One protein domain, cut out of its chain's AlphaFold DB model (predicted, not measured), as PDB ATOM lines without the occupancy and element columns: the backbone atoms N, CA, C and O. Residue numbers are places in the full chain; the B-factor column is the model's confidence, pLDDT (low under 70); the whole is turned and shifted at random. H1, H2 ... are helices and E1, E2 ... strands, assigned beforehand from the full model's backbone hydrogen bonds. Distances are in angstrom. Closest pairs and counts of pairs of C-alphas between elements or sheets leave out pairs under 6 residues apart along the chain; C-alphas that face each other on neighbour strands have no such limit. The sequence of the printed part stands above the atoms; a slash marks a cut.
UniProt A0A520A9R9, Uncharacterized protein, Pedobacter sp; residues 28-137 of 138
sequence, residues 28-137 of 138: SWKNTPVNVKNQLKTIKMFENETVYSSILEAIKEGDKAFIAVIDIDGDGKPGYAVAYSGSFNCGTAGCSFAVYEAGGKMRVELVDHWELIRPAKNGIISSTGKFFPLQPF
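What this domain is: This is residues 28 to 137 of the 138 residues of an uncharacterized protein of Pedobacter sp (UniProt A0A520A9R9). A twisted sheet of four strands, E2 to E5, forms the middle, with helices H1 and H2 packed over its E2 and E3 half on one face. A small sheet, E6 to E8, lies beyond the other face, nearest to E5. The printed part has 110 residues, its named elements running H1 E1 H2 E2 E3 E4 E5 E6 E7 E8; both sheets are antiparallel in the order of their numbers, and the class is mixed, helices and strands. It is compact and rounded, with a radius of gyration of the C-alphas of 13.0 A and spans of 34 by 32 by 27 A.

Where its parts are: Start at C-alpha 34, at (-45.422, 23.061, -51.590), where H1 begins, residues 34 to 40, 9.9 A long. E1 follows as residues 44 to 46, then H2 as residues 51 to 60, 14.4 A. Find C-alpha 64 at (-28.159, 24.389, -49.783); from there E2 runs to residue 70, 19.8 A. E3 is residues 79 to 85, 20.4 A; E4 is residues 94 to 101, 22.3 A; E5 is residues 106 to 112, 18.9 A. Three short strands come next: E6, residues 118 to 120; E7, residues 123 to 125; and E8, residues 131 to 133, ending at C-alpha 133 at (-35.602, 39.226, -29.928).

How they stand to each other: Strands E2 to E5 form a meander, each strand the antiparallel neighbour of the one before; E6 to E8 form another. Look for N 66 and O 83 at 2.8 A between E2 and E3, N 82 and O 98 at 2.8 A between E3 and E4, and N 99 and O 108 at 2.8 A between E4 and E5. H1 and H2 are on the same face, making two layers, helices on one face of a sheet. H2 is over E2 and E3 at a height of 9.6 A and runs along the strands, at 11 degrees to E2 on the local plane; its closest C-alphas with E2 are Ile 55 and Ala 65, 6.4 A. H1, at a height of 10.1 A, runs across the strands, at 88 degrees to E2 on the local plane. The helices only just touch, with 3 pairs of C-alphas within 8 A, the closest being Leu 40 and Tyr 52 at 4.9 A, and stand about perpendicular at 73 degrees. In both, every O i to N i+4 pair is within hydrogen-bond range. E1 pairs with no named strand. In the small sheet, see N 118 and O 125 at 2.9 A between E6 and E7, and N 132 and O 124 at 2.8 A between E7 and E8. The closest C-alphas of E5 and E8 are Val 108 and Pro 133, 6.9 A.

The domain as a whole: The C-alphas of Asp 75 and Ser 87 are the two farthest apart, at 35.4 A. The printed part has no cut, and no link is long. Mean pLDDT of the printed part is 95.2, and no printed residue is under 70.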
ATOM      1  N   SER A  28     -34.630  20.093 -45.737       98.12
ATOM      2  CA  SER A  28     -33.966  20.586 -46.945       98.12
ATOM      3  C   SER A  28     -34.999  21.175 -47.907       98.12
ATOM      4  O   SER A  28     -36.121  20.676 -47.996       98.12
ATOM      5  N   TRP A  29     -34.608  22.177 -48.697       98.25
ATOM      6  CA  TRP A  29     -35.486  22.811 -49.686       98.25
ATOM      7  C   TRP A  29     -36.216  21.819 -50.603       98.25
ATOM      8  O   TRP A  29     -37.390  21.996 -50.949       98.25
ATOM      9  N   LYS A  30     -35.528  20.738 -50.987       97.69
ATOM     10  CA  LYS A  30     -36.096  19.655 -51.796       97.69
ATOM     11  C   LYS A  30     -37.309  19.012 -51.115       97.69
ATOM     12  O   LYS A  30     -38.295  18.736 -51.790       97.69
ATOM     13  N   ASN A  31     -37.241  18.832 -49.799       98.31
ATOM     14  CA  ASN A  31     -38.260  18.173 -48.987       98.31
ATOM     15  C   ASN A  31     -39.275  19.155 -48.376       98.31
ATOM     16  O   ASN A  31     -40.247  18.722 -47.761       98.31
ATOM     17  N   THR A  32     -39.078  20.466 -48.542       98.38
ATOM     18  CA  THR A  32     -40.017  21.483 -48.065       98.38
ATOM     19  C   THR A  32     -41.368  21.367 -48.792       98.38
ATOM     20  O   THR A  32     -41.395  21.419 -50.031       98.38
ATOM     21  N   PRO A  33     -42.493  21.262 -48.056       98.38
ATOM     22  CA  PRO A  33     -43.832  21.172 -48.631       98.38
ATOM     23  C   PRO A  33     -44.194  22.336 -49.564       98.38
ATOM     24  O   PRO A  33     -43.788  23.480 -49.355       98.38
ATOM     25  N   VAL A  34     -45.015  22.061 -50.582       98.31
ATOM     26  CA  VAL A  34     -45.422  23.061 -51.590       98.31
ATOM     27  C   VAL A  34     -46.183  24.234 -50.966       98.31
ATOM     28  O   VAL A  34     -45.969  25.378 -51.363       98.31
ATOM     29  N   ASN A  35     -47.038  23.982 -49.972       97.88
ATOM     30  CA  ASN A  35     -47.748  25.048 -49.268       97.88
ATOM     31  C   ASN A  35     -46.774  25.990 -48.545       97.88
ATOM     32  O   ASN A  35     -46.923  27.199 -48.672       97.88
ATOM     33  N   VAL A  36     -45.737  25.462 -47.885       98.38
ATOM     34  CA  VAL A  36     -44.678  26.276 -47.262       98.38
ATOM     35  C   VAL A  36     -43.949  27.100 -48.322       98.38
ATOM     36  O   VAL A  36     -43.821  28.310 -48.178       98.38
ATOM     37  N   LYS A  37     -43.556  26.486 -49.445       98.62
ATOM     38  CA  LYS A  37     -42.928  27.204 -50.569       98.62
ATOM     39  C   LYS A  37     -43.793  28.351 -51.088       98.62
ATOM     40  O   LYS A  37     -43.268  29.414 -51.397       98.62
ATOM     41  N   ASN A  38     -45.107  28.157 -51.177       98.50
ATOM     42  CA  ASN A  38     -46.026  29.207 -51.609       98.50
ATOM     43  C   ASN A  38     -46.131  30.348 -50.593       98.50
ATOM     44  O   ASN A  38     -46.190  31.498 -51.010       98.50
ATOM     45  N   GLN A  39     -46.090  30.056 -49.293       98.19
ATOM     46  CA  GLN A  39     -46.050  31.092 -48.254       98.19
ATOM     47  C   GLN A  39     -44.746  31.897 -48.318       98.19
ATOM     48  O   GLN A  39     -44.764  33.119 -48.264       98.19
ATOM     49  N   LEU A  40     -43.606  31.251 -48.565       98.38
ATOM     50  CA  LEU A  40     -42.328  31.959 -48.707       98.38
ATOM     51  C   LEU A  40     -42.286  32.925 -49.909       98.38
ATOM     52  O   LEU A  40     -41.465  33.841 -49.919       98.38
ATOM     53  N   LYS A  41     -43.165  32.766 -50.912       98.19
ATOM     54  CA  LYS A  41     -43.310  33.724 -52.030       98.19
ATOM     55  C   LYS A  41     -43.994  35.024 -51.612       98.19
ATOM     56  O   LYS A  41     -43.914  36.003 -52.342       98.19
ATOM     57  N   THR A  42     -44.701  35.039 -50.485       96.75
ATOM     58  CA  THR A  42     -45.396  36.237 -49.996       96.75
ATOM     59  C   THR A  42     -44.578  37.000 -48.961       96.75
ATOM     60  O   THR A  42     -44.890  38.151 -48.677       96.75
ATOM     61  N   ILE A  43     -43.533  36.382 -48.406       96.62
ATOM     62  CA  ILE A  43     -42.655  36.997 -47.406       96.62
ATOM     63  C   ILE A  43     -41.561  37.775 -48.128       96.62
ATOM     64  O   ILE A  43     -40.732  37.190 -48.828       96.62
ATOM     65  N   LYS A  44     -41.564  39.096 -47.957       94.19
ATOM     66  CA  LYS A  44     -40.543  39.988 -48.508       94.19
ATOM     67  C   LYS A  44     -39.281  39.942 -47.652       94.19
ATOM     68  O   LYS A  44     -39.354  40.035 -46.431       94.19
ATOM     69  N   MET A  45     -38.139  39.793 -48.312       88.44
ATOM     70  CA  MET A  45     -36.815  39.946 -47.704       88.44
ATOM     71  C   MET A  45     -36.227  41.323 -48.020       88.44
ATOM     72  O   MET A  45     -35.549  41.888 -47.173       88.44
ATOM     73  N   PHE A  46     -36.542  41.862 -49.201       85.69
ATOM     74  CA  PHE A  46     -36.271  43.231 -49.640       85.69
ATOM     75  C   PHE A  46     -37.429  43.703 -50.536       85.69
ATOM     76  O   PHE A  46     -38.300  42.907 -50.894       85.69
ATOM     77  N   GLU A  47     -37.439  44.973 -50.952       86.81
ATOM     78  CA  GLU A  47     -38.513  45.565 -51.773       86.81
ATOM     79  C   GLU A  47     -38.893  44.683 -52.984       86.81
ATOM     80  O   GLU A  47     -40.059  44.316 -53.188       86.81
ATOM     81  N   ASN A  48     -37.880  44.222 -53.722       90.25
ATOM     82  CA  ASN A  48     -38.038  43.442 -54.950       90.25
ATOM     83  C   ASN A  48     -37.734  41.947 -54.789       90.25
ATOM     84  O   ASN A  48     -37.723  41.215 -55.775       90.25
ATOM     85  N   GLU A  49     -37.544  41.470 -53.558       94.31
ATOM     86  CA  GLU A  49     -37.115  40.098 -53.298       94.31
ATOM     87  C   GLU A  49     -37.964  39.434 -52.217       94.31
ATOM     88  O   GLU A  49     -38.294  40.010 -51.181       94.31
ATOM     89  N   THR A  50     -38.329  38.184 -52.469       97.75
ATOM     90  CA  THR A  50     -39.025  37.325 -51.513       97.75
ATOM     91  C   THR A  50     -38.053  36.325 -50.915       97.75
ATOM     92  O   THR A  50     -37.053  35.974 -51.539       97.75
ATOM     93  N   VAL A  51     -38.391  35.776 -49.755       97.50
ATOM     94  CA  VAL A  51     -37.626  34.669 -49.173       97.50
ATOM     95  C   VAL A  51     -37.533  33.496 -50.156       97.50
ATOM     96  O   VAL A  51     -36.475  32.897 -50.317       97.50
ATOM     97  N   TYR A  52     -38.610  33.207 -50.892       98.50
ATOM     98  CA  TYR A  52     -38.598  32.183 -51.938       98.50
ATOM     99  C   TYR A  52     -37.571  32.458 -53.047       98.50
ATOM    100  O   TYR A  52     -36.828  31.552 -53.417       98.50
ATOM    101  N   SER A  53     -37.538  33.673 -53.601       98.00
ATOM    102  CA  SER A  53     -36.596  34.019 -54.676       98.00
ATOM    103  C   SER A  53     -35.150  34.030 -54.182       98.00
ATOM    104  O   SER A  53     -34.290  33.524 -54.895       98.00
ATOM    105  N   SER A  54     -34.916  34.490 -52.949       95.75
ATOM    106  CA  SER A  54     -33.604  34.440 -52.295       95.75
ATOM    107  C   SER A  54     -33.076  33.010 -52.190       95.75
ATOM    108  O   SER A  54     -31.948  32.715 -52.578       95.75
ATOM    109  N   ILE A  55     -33.943  32.074 -51.785       97.31
ATOM    110  CA  ILE A  55     -33.594  30.652 -51.725       97.31
ATOM    111  C   ILE A  55     -33.214  30.095 -53.096       97.31
ATOM    112  O   ILE A  55     -32.271  29.308 -53.200       97.31
ATOM    113  N   LEU A  56     -33.950  30.459 -54.148       97.69
ATOM    114  CA  LEU A  56     -33.633  29.983 -55.492       97.69
ATOM    115  C   LEU A  56     -32.287  30.509 -55.989       97.69
ATOM    116  O   LEU A  56     -31.557  29.742 -56.618       97.69
ATOM    117  N   GLU A  57     -31.960  31.768 -55.700       95.44
ATOM    118  CA  GLU A  57     -30.676  32.343 -56.099       95.44
ATOM    119  C   GLU A  57     -29.521  31.686 -55.337       95.44
ATOM    120  O   GLU A  57     -28.599  31.184 -55.971       95.44
ATOM    121  N   ALA A  58     -29.633  31.532 -54.013       94.56
ATOM    122  CA  ALA A  58     -28.621  30.835 -53.216       94.56
ATOM    123  C   ALA A  58     -28.362  29.405 -53.735       94.56
ATOM    124  O   ALA A  58     -27.220  28.974 -53.883       94.56
ATOM    125  N   ILE A  59     -29.420  28.666 -54.088       96.12
ATOM    126  CA  ILE A  59     -29.280  27.316 -54.659       96.12
ATOM    127  C   ILE A  59     -28.593  27.339 -56.025       96.12
ATOM    128  O   ILE A  59     -27.792  26.454 -56.328       96.12
ATOM    129  N   LYS A  60     -28.903  28.332 -56.861       96.06
ATOM    130  CA  LYS A  60     -28.263  28.518 -58.167       96.06
ATOM    131  C   LYS A  60     -26.773  28.840 -58.028       96.06
ATOM    132  O   LYS A  60     -25.991  28.394 -58.864       96.06
ATOM    133  N   GLU A  61     -26.384  29.531 -56.962       94.50
ATOM    134  CA  GLU A  61     -24.986  29.802 -56.600       94.50
ATOM    135  C   GLU A  61     -24.267  28.591 -55.976       94.50
ATOM    136  O   GLU A  61     -23.047  28.602 -55.818       94.50
ATOM    137  N   GLY A  62     -24.993  27.503 -55.697       94.31
ATOM    138  CA  GLY A  62     -24.440  26.239 -55.208       94.31
ATOM    139  C   GLY A  62     -24.650  25.981 -53.716       94.31
ATOM    140  O   GLY A  62     -24.214  24.938 -53.219       94.31
ATOM    141  N   ASP A  63     -25.348  26.868 -53.009       95.62
ATOM    142  CA  ASP A  63     -25.678  26.678 -51.600       95.62
ATOM    143  C   ASP A  63     -26.867  25.717 -51.420       95.62
ATOM    144  O   ASP A  63     -27.684  25.455 -52.307       95.62
ATOM    145  N   LYS A  64     -26.989  25.161 -50.216       96.94
ATOM    146  CA  LYS A  64     -28.159  24.389 -49.783       96.94
ATOM    147  C   LYS A  64     -29.020  25.263 -48.887       96.94
ATOM    148  O   LYS A  64     -28.500  25.899 -47.981       96.94
ATOM    149  N   ALA A  65     -30.334  25.218 -49.076       97.88
ATOM    150  CA  ALA A  65     -31.280  25.888 -48.189       97.88
ATOM    151  C   ALA A  65     -32.034  24.887 -47.305       97.88
ATOM    152  O   ALA A  65     -32.444  23.808 -47.759       97.88
ATOM    153  N   PHE A  66     -32.251  25.279 -46.051       98.44
ATOM    154  CA  PHE A  66     -32.982  24.534 -45.034       98.44
ATOM    155  C   PHE A  66     -34.097  25.394 -44.456       98.44
ATOM    156  O   PHE A  66     -33.896  26.567 -44.161       98.44
ATOM    157  N   ILE A  67     -35.275  24.800 -44.298       98.56
ATOM    158  CA  ILE A  67     -36.507  25.484 -43.919       98.56
ATOM    159  C   ILE A  67     -37.083  24.831 -42.671       98.56
ATOM    160  O   ILE A  67     -37.186  23.606 -42.607       98.56
ATOM    161  N   ALA A  68     -37.523  25.637 -41.719       97.94
ATOM    162  CA  ALA A  68     -38.358  25.185 -40.618       97.94
ATOM    163  C   ALA A  68     -39.649  26.001 -40.559       97.94
ATOM    164  O   ALA A  68     -39.672  27.172 -40.928       97.94
ATOM    165  N   VAL A  69     -40.717  25.368 -40.080       97.38
ATOM    166  CA  VAL A  69     -41.980  26.036 -39.745       97.38
ATOM    167  C   VAL A  69     -42.081  26.071 -38.231       97.38
ATOM    168  O   VAL A  69     -41.970  25.026 -37.581       97.38
ATOM    169  N   ILE A  70     -42.244  27.262 -37.671       94.25
ATOM    170  CA  ILE A  70     -42.194  27.471 -36.229       94.25
ATOM    171  C   ILE A  70     -43.054  28.664 -35.834       94.25
ATOM    172  O   ILE A  70     -43.115  29.620 -36.581       94.25
ATOM    173  N   ASP A  71     -43.719  28.580 -34.687       93.38
ATOM    174  CA  ASP A  71     -44.479  29.678 -34.082       93.38
ATOM    175  C   ASP A  71     -43.688  30.145 -32.852       93.38
ATOM    176  O   ASP A  71     -43.651  29.458 -31.823       93.38
ATOM    177  N   ILE A  72     -42.923  31.224 -33.014       91.94
ATOM    178  CA  ILE A  72     -42.011  31.764 -31.997       91.94
ATOM    179  C   ILE A  72     -42.682  32.842 -31.140       91.94
ATOM    180  O   ILE A  72     -42.303  33.014 -29.973       91.94
ATOM    181  N   ASP A  73     -43.652  33.576 -31.684       90.38
ATOM    182  CA  ASP A  73     -44.367  34.623 -30.949       90.38
ATOM    183  C   ASP A  73     -45.599  34.097 -30.185       90.38
ATOM    184  O   ASP A  73     -46.045  34.717 -29.212       90.38
ATOM    185  N   GLY A  74     -46.056  32.887 -30.516       89.31
ATOM    186  CA  GLY A  74     -47.154  32.192 -29.862       89.31
ATOM    187  C   GLY A  74     -48.530  32.654 -30.336       89.31
ATOM    188  O   GLY A  74     -49.500  32.477 -29.591       89.31
ATOM    189  N   ASP A  75     -48.635  33.277 -31.513       90.75
ATOM    190  CA  ASP A  75     -49.904  33.767 -32.057       90.75
ATOM    191  C   ASP A  75     -50.748  32.670 -32.740       90.75
ATOM    192  O   ASP A  75     -51.890  32.918 -33.151       90.75
ATOM    193  N   GLY A  76     -50.216  31.446 -32.829       92.31
ATOM    194  CA  GLY A  76     -50.864  30.289 -33.438       92.31
ATOM    195  C   GLY A  76     -50.767  30.245 -34.965       92.31
ATOM    196  O   GLY A  76     -51.322  29.324 -35.577       92.31
ATOM    197  N   LYS A  77     -50.094  31.208 -35.605       93.75
ATOM    198  CA  LYS A  77     -49.809  31.213 -37.044       93.75
ATOM    199  C   LYS A  77     -48.390  30.698 -37.308       93.75
ATOM    200  O   LYS A  77     -47.514  30.776 -36.456       93.75
ATOM    201  N   PRO A  78     -48.138  30.129 -38.499       94.75
ATOM    202  CA  PRO A  78     -46.804  29.661 -38.842       94.75
ATOM    203  C   PRO A  78     -45.866  30.833 -39.152       94.75
ATOM    204  O   PRO A  78     -46.087  31.566 -40.120       94.75
ATOM    205  N   GLY A  79     -44.775  30.921 -38.404       96.69
ATOM    206  CA  GLY A  79     -43.530  31.551 -38.820       96.69
ATOM    207  C   GLY A  79     -42.622  30.587 -39.585       96.69
ATOM    208  O   GLY A  79     -42.868  29.375 -39.693       96.69
ATOM    209  N   TYR A  80     -41.549  31.135 -40.149       97.94
ATOM    210  CA  TYR A  80     -40.630  30.407 -41.021       97.94
ATOM    211  C   TYR A  80     -39.186  30.745 -40.691       97.94
ATOM    212  O   TYR A  80     -38.817  31.912 -40.655       97.94
ATOM    213  N   ALA A  81     -38.349  29.727 -40.518       97.75
ATOM    214  CA  ALA A  81     -36.904  29.900 -40.456       97.75
ATOM    215  C   ALA A  81     -36.266  29.407 -41.755       97.75
ATOM    216  O   ALA A  81     -36.654  28.358 -42.274       97.75
ATOM    217  N   VAL A  82     -35.284  30.147 -42.260       98.19
ATOM    218  CA  VAL A  82     -34.508  29.816 -43.455       98.19
ATOM    219  C   VAL A  82     -33.036  29.919 -43.117       98.19
ATOM    220  O   VAL A  82     -32.591  30.960 -42.650       98.19
ATOM    221  N   ALA A  83     -32.300  28.842 -43.350       97.81
ATOM    222  CA  ALA A  83     -30.856  28.792 -43.197       97.81
ATOM    223  C   ALA A  83     -30.202  28.366 -44.507       97.81
ATOM    224  O   ALA A  83     -30.742  27.530 -45.243       97.81
ATOM    225  N   TYR A  84     -29.023  28.911 -44.765       96.19
ATOM    226  CA  TYR A  84     -28.211  28.573 -45.922       96.19
ATOM    227  C   TYR A  84     -26.968  27.806 -45.479       96.19
ATOM    228  O   TYR A  84     -26.438  28.017 -44.392       96.19
ATOM    229  N   SER A  85     -26.508  26.872 -46.303       94.19
ATOM    230  CA  SER A  85     -25.275  26.124 -46.077       94.19
ATOM    231  C   SER A  85     -24.498  26.026 -47.380       94.19
ATOM    232  O   SER A  85     -24.895  25.309 -48.302       94.19
ATOM    233  N   GLY A  86     -23.387  26.748 -47.439       90.56
ATOM    234  CA  GLY A  86     -22.474  26.782 -48.570       90.56
ATOM    235  C   GLY A  86     -21.475  27.928 -48.436       90.56
ATOM    236  O   GLY A  86     -21.483  28.667 -47.451       90.56
ATOM    237  N   SER A  87     -20.554  28.022 -49.389       80.38
ATOM    238  CA  SER A  87     -19.372  28.885 -49.286       80.38
ATOM    239  C   SER A  87     -19.716  30.372 -49.214       80.38
ATOM    240  O   SER A  87     -18.962  31.136 -48.620       80.38
ATOM    241  N   PHE A  88     -20.833  30.785 -49.817       84.62
ATOM    242  CA  PHE A  88     -21.235  32.191 -49.879       84.62
ATOM    243  C   PHE A  88     -21.904  32.670 -48.591       84.62
ATOM    244  O   PHE A  88     -21.767  33.833 -48.218       84.62
ATOM    245  N   ASN A  89     -22.586  31.766 -47.887       88.69
ATOM    246  CA  ASN A  89     -23.373  32.099 -46.706       88.69
ATOM    247  C   ASN A  89     -22.773  31.606 -45.387       88.69
ATOM    248  O   ASN A  89     -23.363  31.851 -44.335       88.69
ATOM    249  N   CYS A  90     -21.623  30.928 -45.412       93.88
ATOM    250  CA  CYS A  90     -20.985  30.373 -44.220       93.88
ATOM    251  C   CYS A  90     -19.557  30.885 -44.009       93.88
ATOM    252  O   CYS A  90     -18.768  31.014 -44.940       93.88
ATOM    253  N   GLY A  91     -19.203  31.082 -42.742       91.50
ATOM    254  CA  GLY A  91     -17.844  31.336 -42.281       91.50
ATOM    255  C   GLY A  91     -17.518  30.514 -41.035       91.50
ATOM    256  O   GLY A  91     -18.207  29.553 -40.692       91.50
ATOM    257  N   THR A  92     -16.473  30.907 -40.310       90.25
ATOM    258  CA  THR A  92     -16.063  30.222 -39.070       90.25
ATOM    259  C   THR A  92     -17.078  30.360 -37.934       90.25
ATOM    260  O   THR A  92     -17.091  29.525 -37.036       90.25
ATOM    261  N   ALA A  93     -17.934  31.384 -37.978       92.19
ATOM    262  CA  ALA A  93     -18.987  31.632 -36.993       92.19
ATOM    263  C   ALA A  93     -20.313  30.903 -37.304       92.19
ATOM    264  O   ALA A  93     -21.305  31.134 -36.619       92.19
ATOM    265  N   GLY A  94     -20.347  30.054 -38.336       95.12
ATOM    266  CA  GLY A  94     -21.560  29.396 -38.820       95.12
ATOM    267  C   GLY A  94     -22.083  30.028 -40.107       95.12
ATOM    268  O   GLY A  94     -21.307  30.593 -40.879       95.12
ATOM    269  N   CYS A  95     -23.384  29.905 -40.355       96.19
ATOM    270  CA  CYS A  95     -24.009  30.329 -41.602       96.19
ATOM    271  C   CYS A  95     -25.133  31.336 -41.380       96.19
ATOM    272  O   CYS A  95     -25.709  31.412 -40.291       96.19
ATOM    273  N   SER A  96     -25.451  32.102 -42.422       94.94
ATOM    274  CA  SER A  96     -26.586  33.014 -42.409       94.94
ATOM    275  C   SER A  96     -27.897  32.241 -42.253       94.94
ATOM    276  O   SER A  96     -28.150  31.213 -42.895       94.94
ATOM    277  N   PHE A  97     -28.747  32.744 -41.367       97.19
ATOM    278  CA  PHE A  97     -30.127  32.315 -41.269       97.19
ATOM    279  C   PHE A  97     -31.011  33.479 -40.835       97.19
ATOM    280  O   PHE A  97     -30.567  34.427 -40.180       97.19
ATOM    281  N   ALA A  98     -32.291  33.365 -41.158       97.31
ATOM    282  CA  ALA A  98     -33.311  34.279 -40.696       97.31
ATOM    283  C   ALA A  98     -34.550  33.524 -40.215       97.31
ATOM    284  O   ALA A  98     -34.893  32.458 -40.721       97.31
ATOM    285  N   VAL A  99     -35.223  34.098 -39.230       97.44
ATOM    286  CA  VAL A  99     -36.547  33.704 -38.755       97.44
ATOM    287  C   VAL A  99     -37.501  34.831 -39.095       97.44
ATOM    288  O   VAL A  99     -37.211  35.979 -38.776       97.44
ATOM    289  N   TYR A 100     -38.631  34.494 -39.700       97.38
ATOM    290  CA  TYR A 100     -39.683  35.406 -40.119       97.38
ATOM    291  C   TYR A 100     -40.979  35.057 -39.398       97.38
ATOM    292  O   TYR A 100     -41.440  33.918 -39.459       97.38
ATOM    293  N   GLU A 101     -41.586  36.060 -38.784       96.00
ATOM    294  CA  GLU A 101     -42.879  35.981 -38.112       96.00
ATOM    295  C   GLU A 101     -43.836  37.043 -38.653       96.00
ATOM    296  O   GLU A 101     -43.438  37.954 -39.394       96.00
ATOM    297  N   ALA A 102     -45.122  36.915 -38.315       94.56
ATOM    298  CA  ALA A 102     -46.169  37.859 -38.714       94.56
ATOM    299  C   ALA A 102     -46.183  38.157 -40.233       94.56
ATOM    300  O   ALA A 102     -46.362  39.299 -40.668       94.56
ATOM    301  N   GLY A 103     -45.953  37.124 -41.054       92.12
ATOM    302  CA  GLY A 103     -45.888  37.245 -42.514       92.12
ATOM    303  C   GLY A 103     -44.653  37.988 -43.037       92.12
ATOM    304  O   GLY A 103     -44.705  38.539 -44.134       92.12
ATOM    305  N   GLY A 104     -43.563  38.031 -42.265       93.06
ATOM    306  CA  GLY A 104     -42.316  38.715 -42.621       93.06
ATOM    307  C   GLY A 104     -42.127  40.086 -41.986       93.06
ATOM    308  O   GLY A 104     -41.066  40.675 -42.145       93.06
ATOM    309  N   LYS A 105     -43.128  40.589 -41.257       93.88
ATOM    310  CA  LYS A 105     -43.070  41.905 -40.599       93.88
ATOM    311  C   LYS A 105     -42.185  41.915 -39.362       93.88
ATOM    312  O   LYS A 105     -41.815  42.982 -38.888       93.88
ATOM    313  N   MET A 106     -41.889  40.741 -38.817       95.75
ATOM    314  CA  MET A 106     -40.998  40.565 -37.680       95.75
ATOM    315  C   MET A 106     -39.912  39.572 -38.071       95.75
ATOM    316  O   MET A 106     -40.220  38.537 -38.666       95.75
ATOM    317  N   ARG A 107     -38.651  39.859 -37.741       96.19
ATOM    318  CA  ARG A 107     -37.548  38.952 -38.056       96.19
ATOM    319  C   ARG A 107     -36.414  38.943 -37.041       96.19
ATOM    320  O   ARG A 107     -36.175  39.925 -36.340       96.19
ATOM    321  N   VAL A 108     -35.682  37.837 -37.023       96.94
ATOM    322  CA  VAL A 108     -34.308  37.751 -36.510       96.94
ATOM    323  C   VAL A 108     -33.435  37.288 -37.663       96.94
ATOM    324  O   VAL A 108     -33.800  36.335 -38.338       96.94
ATOM    325  N   GLU A 109     -32.296  37.930 -37.883       96.00
ATOM    326  CA  GLU A 109     -31.317  37.548 -38.903       96.00
ATOM    327  C   GLU A 109     -29.936  37.527 -38.254       96.00
ATOM    328  O   GLU A 109     -29.569  38.489 -37.577       96.00
ATOM    329  N   LEU A 110     -29.201  36.423 -38.401       96.25
ATOM    330  CA  LEU A 110     -27.893  36.212 -37.778       96.25
ATOM    331  C   LEU A 110     -26.990  35.348 -38.664       96.25
ATOM    332  O   LEU A 110     -27.455  34.646 -39.560       96.25
ATOM    333  N   VAL A 111     -25.699  35.347 -38.335       96.62
ATOM    334  CA  VAL A 111     -24.748  34.304 -38.736       96.62
ATOM    335  C   VAL A 111     -24.450  33.463 -37.498       96.62
ATOM    336  O   VAL A 111     -23.958  34.000 -36.505       96.62
ATOM    337  N   ASP A 112     -24.807  32.179 -37.532       97.19
ATOM    338  CA  ASP A 112     -24.633  31.254 -36.405       97.19
ATOM    339  C   ASP A 112     -24.661  29.783 -36.868       97.19
ATOM    340  O   ASP A 112     -24.980  29.469 -38.018       97.19
ATOM    341  N   HIS A 113     -24.390  28.850 -35.959       96.00
ATOM    342  CA  HIS A 113     -24.717  27.435 -36.131       96.00
ATOM    343  C   HIS A 113     -26.232  27.231 -35.985       96.00
ATOM    344  O   HIS A 113     -26.738  26.904 -34.907       96.00
ATOM    345  N   TRP A 114     -26.966  27.474 -37.073       96.06
ATOM    346  CA  TRP A 114     -28.432  27.407 -37.150       96.06
ATOM    347  C   TRP A 114     -29.011  26.046 -36.727       96.06
ATOM    348  O   TRP A 114     -30.165  25.955 -36.309       96.06
ATOM    349  N   GLU A 115     -28.221  24.976 -36.758       94.81
ATOM    350  CA  GLU A 115     -28.593  23.646 -36.269       94.81
ATOM    351  C   GLU A 115     -28.739  23.596 -34.739       94.81
ATOM    352  O   GLU A 115     -29.402  22.708 -34.197       94.81
ATOM    353  N   LEU A 116     -28.098  24.535 -34.038       95.06
ATOM    354  CA  LEU A 116     -28.006  24.591 -32.580       95.06
ATOM    355  C   LEU A 116     -28.897  25.667 -31.954       95.06
ATOM    356  O   LEU A 116     -29.051  25.684 -30.729       95.06
ATOM    357  N   ILE A 117     -29.494  26.549 -32.760       95.44
ATOM    358  CA  ILE A 117     -30.390  27.587 -32.245       95.44
ATOM    359  C   ILE A 117     -31.665  26.969 -31.672       95.44
ATOM    360  O   ILE A 117     -32.090  25.863 -32.026       95.44
ATOM    361  N   ARG A 118     -32.303  27.708 -30.769       94.25
ATOM    362  CA  ARG A 118     -33.511  27.256 -30.075       94.25
ATOM    363  C   ARG A 118     -34.567  28.356 -30.101       94.25
ATOM    364  O   ARG A 118     -34.214  29.515 -29.897       94.25
ATOM    365  N   PRO A 119     -35.849  28.029 -30.311       93.19
ATOM    366  CA  PRO A 119     -36.914  29.005 -30.165       93.19
ATOM    367  C   PRO A 119     -37.003  29.479 -28.718       93.19
ATOM    368  O   PRO A 119     -36.829  28.702 -27.774       93.19
ATOM    369  N   ALA A 120     -37.324  30.753 -28.557       92.69
ATOM    370  CA  ALA A 120     -37.726  31.351 -27.297       92.69
ATOM    371  C   ALA A 120     -38.905  32.285 -27.563       92.69
ATOM    372  O   ALA A 120     -39.084  32.747 -28.678       92.69
ATOM    373  N   LYS A 121     -39.722  32.575 -26.553       91.56
ATOM    374  CA  LYS A 121     -40.872  33.464 -26.744       91.56
ATOM    375  C   LYS A 121     -40.424  34.800 -27.359       91.56
ATOM    376  O   LYS A 121     -39.586  35.482 -26.769       91.56
ATOM    377  N   ASN A 122     -40.997  35.164 -28.507       94.62
ATOM    378  CA  ASN A 122     -40.690  36.378 -29.271       94.62
ATOM    379  C   ASN A 122     -39.224  36.503 -29.732       94.62
ATOM    380  O   ASN A 122     -38.707  37.614 -29.862       94.62
ATOM    381  N   GLY A 123     -38.525  35.392 -29.957       95.88
ATOM    382  CA  GLY A 123     -37.157  35.423 -30.461       95.88
ATOM    383  C   GLY A 123     -36.498  34.054 -30.564       95.88
ATOM    384  O   GLY A 123     -37.136  33.003 -30.587       95.88
ATOM    385  N   ILE A 124     -35.174  34.058 -30.608       96.56
ATOM    386  CA  ILE A 124     -34.373  32.835 -30.634       96.56
ATOM    387  C   ILE A 124     -33.214  32.928 -29.654       96.56
ATOM    388  O   ILE A 124     -32.751  34.007 -29.298       96.56
ATOM    389  N   ILE A 125     -32.747  31.774 -29.206       96.25
ATOM    390  CA  ILE A 125     -31.510  31.618 -28.456       96.25
ATOM    391  C   ILE A 125     -30.461  31.079 -29.431       96.25
ATOM    392  O   ILE A 125     -30.689  30.035 -30.045       96.25
ATOM    393  N   SER A 126     -29.336  31.780 -29.560       96.62
ATOM    394  CA  SER A 126     -28.198  31.402 -30.406       96.62
ATOM    395  C   SER A 126     -27.540  30.097 -29.961       96.62
ATOM    396  O   SER A 126     -27.780  29.603 -28.852       96.62
ATOM    397  N   SER A 127     -26.632  29.579 -30.788       95.88
ATOM    398  CA  SER A 127     -25.793  28.418 -30.459       95.88
ATOM    399  C   SER A 127     -24.979  28.621 -29.172       95.88
ATOM    400  O   SER A 127     -24.732  27.677 -28.423       95.88
ATOM    401  N   THR A 128     -24.631  29.873 -28.866       96.06
ATOM    402  CA  THR A 128     -23.890  30.291 -27.667       96.06
ATOM    403  C   THR A 128     -24.777  30.584 -26.455       96.06
ATOM    404  O   THR A 128     -24.274  30.950 -25.396       96.06
ATOM    405  N   GLY A 129     -26.099  30.436 -26.578       95.88
ATOM    406  CA  GLY A 129     -27.037  30.661 -25.476       95.88
ATOM    407  C   GLY A 129     -27.512  32.107 -25.307       95.88
ATOM    408  O   GLY A 129     -28.223  32.394 -24.343       95.88
ATOM    409  N   LYS A 130     -27.171  33.019 -26.223       97.44
ATOM    410  CA  LYS A 130     -27.608  34.420 -26.182       97.44
ATOM    411  C   LYS A 130     -28.994  34.573 -26.811       97.44
ATOM    412  O   LYS A 130     -29.257  34.031 -27.876       97.44
ATOM    413  N   PHE A 131     -29.873  35.332 -26.164       97.00
ATOM    414  CA  PHE A 131     -31.203  35.632 -26.695       97.00
ATOM    415  C   PHE A 131     -31.168  36.783 -27.710       97.00
ATOM    416  O   PHE A 131     -30.522  37.806 -27.476       97.00
ATOM    417  N   PHE A 132     -31.907  36.614 -28.805       97.81
ATOM    418  CA  PHE A 132     -32.115  37.591 -29.866       97.81
ATOM    419  C   PHE A 132     -33.622  37.778 -30.093       97.81
ATOM    420  O   PHE A 132     -34.286  36.841 -30.550       97.81
ATOM    421  N   PRO A 133     -34.180  38.952 -29.754       97.50
ATOM    422  CA  PRO A 133     -35.602  39.226 -29.928       97.50
ATOM    423  C   PRO A 133     -35.960  39.479 -31.394       97.50
ATOM    424  O   PRO A 133     -35.191  40.121 -32.112       97.50
ATOM    425  N   LEU A 134     -37.166  39.070 -31.799       96.69
ATOM    426  CA  LEU A 134     -37.780  39.488 -33.061       96.69
ATOM    427  C   LEU A 134     -37.795  41.017 -33.160       96.69
ATOM    428  O   LEU A 134     -38.187  41.704 -32.216       96.69
ATOM    429  N   GLN A 135     -37.387  41.538 -34.312       96.81
ATOM    430  CA  GLN A 135     -37.387  42.964 -34.625       96.81
ATOM    431  C   GLN A 135     -38.373  43.264 -35.754       96.81
ATOM    432  O   GLN A 135     -38.503  42.438 -36.658       96.81
ATOM    433  N   PRO A 136     -39.037  44.433 -35.746       95.00
ATOM    434  CA  PRO A 136     -39.799  44.893 -36.897       95.00
ATOM    435  C   PRO A 136     -38.929  44.942 -38.152       95.00
ATOM    436  O   PRO A 136     -37.767  45.353 -38.104       95.00
ATOM    437  N   PHE A 137     -39.508  44.535 -39.272       86.69
ATOM    438  CA  PHE A 137     -38.906  44.623 -40.589       86.69
ATOM    439  C   PHE A 137     -39.840  45.398 -41.514       86.69
ATOM    440  O   PHE A 137     -41.026  45.070 -41.613       86.69
TER     441      PHE A 137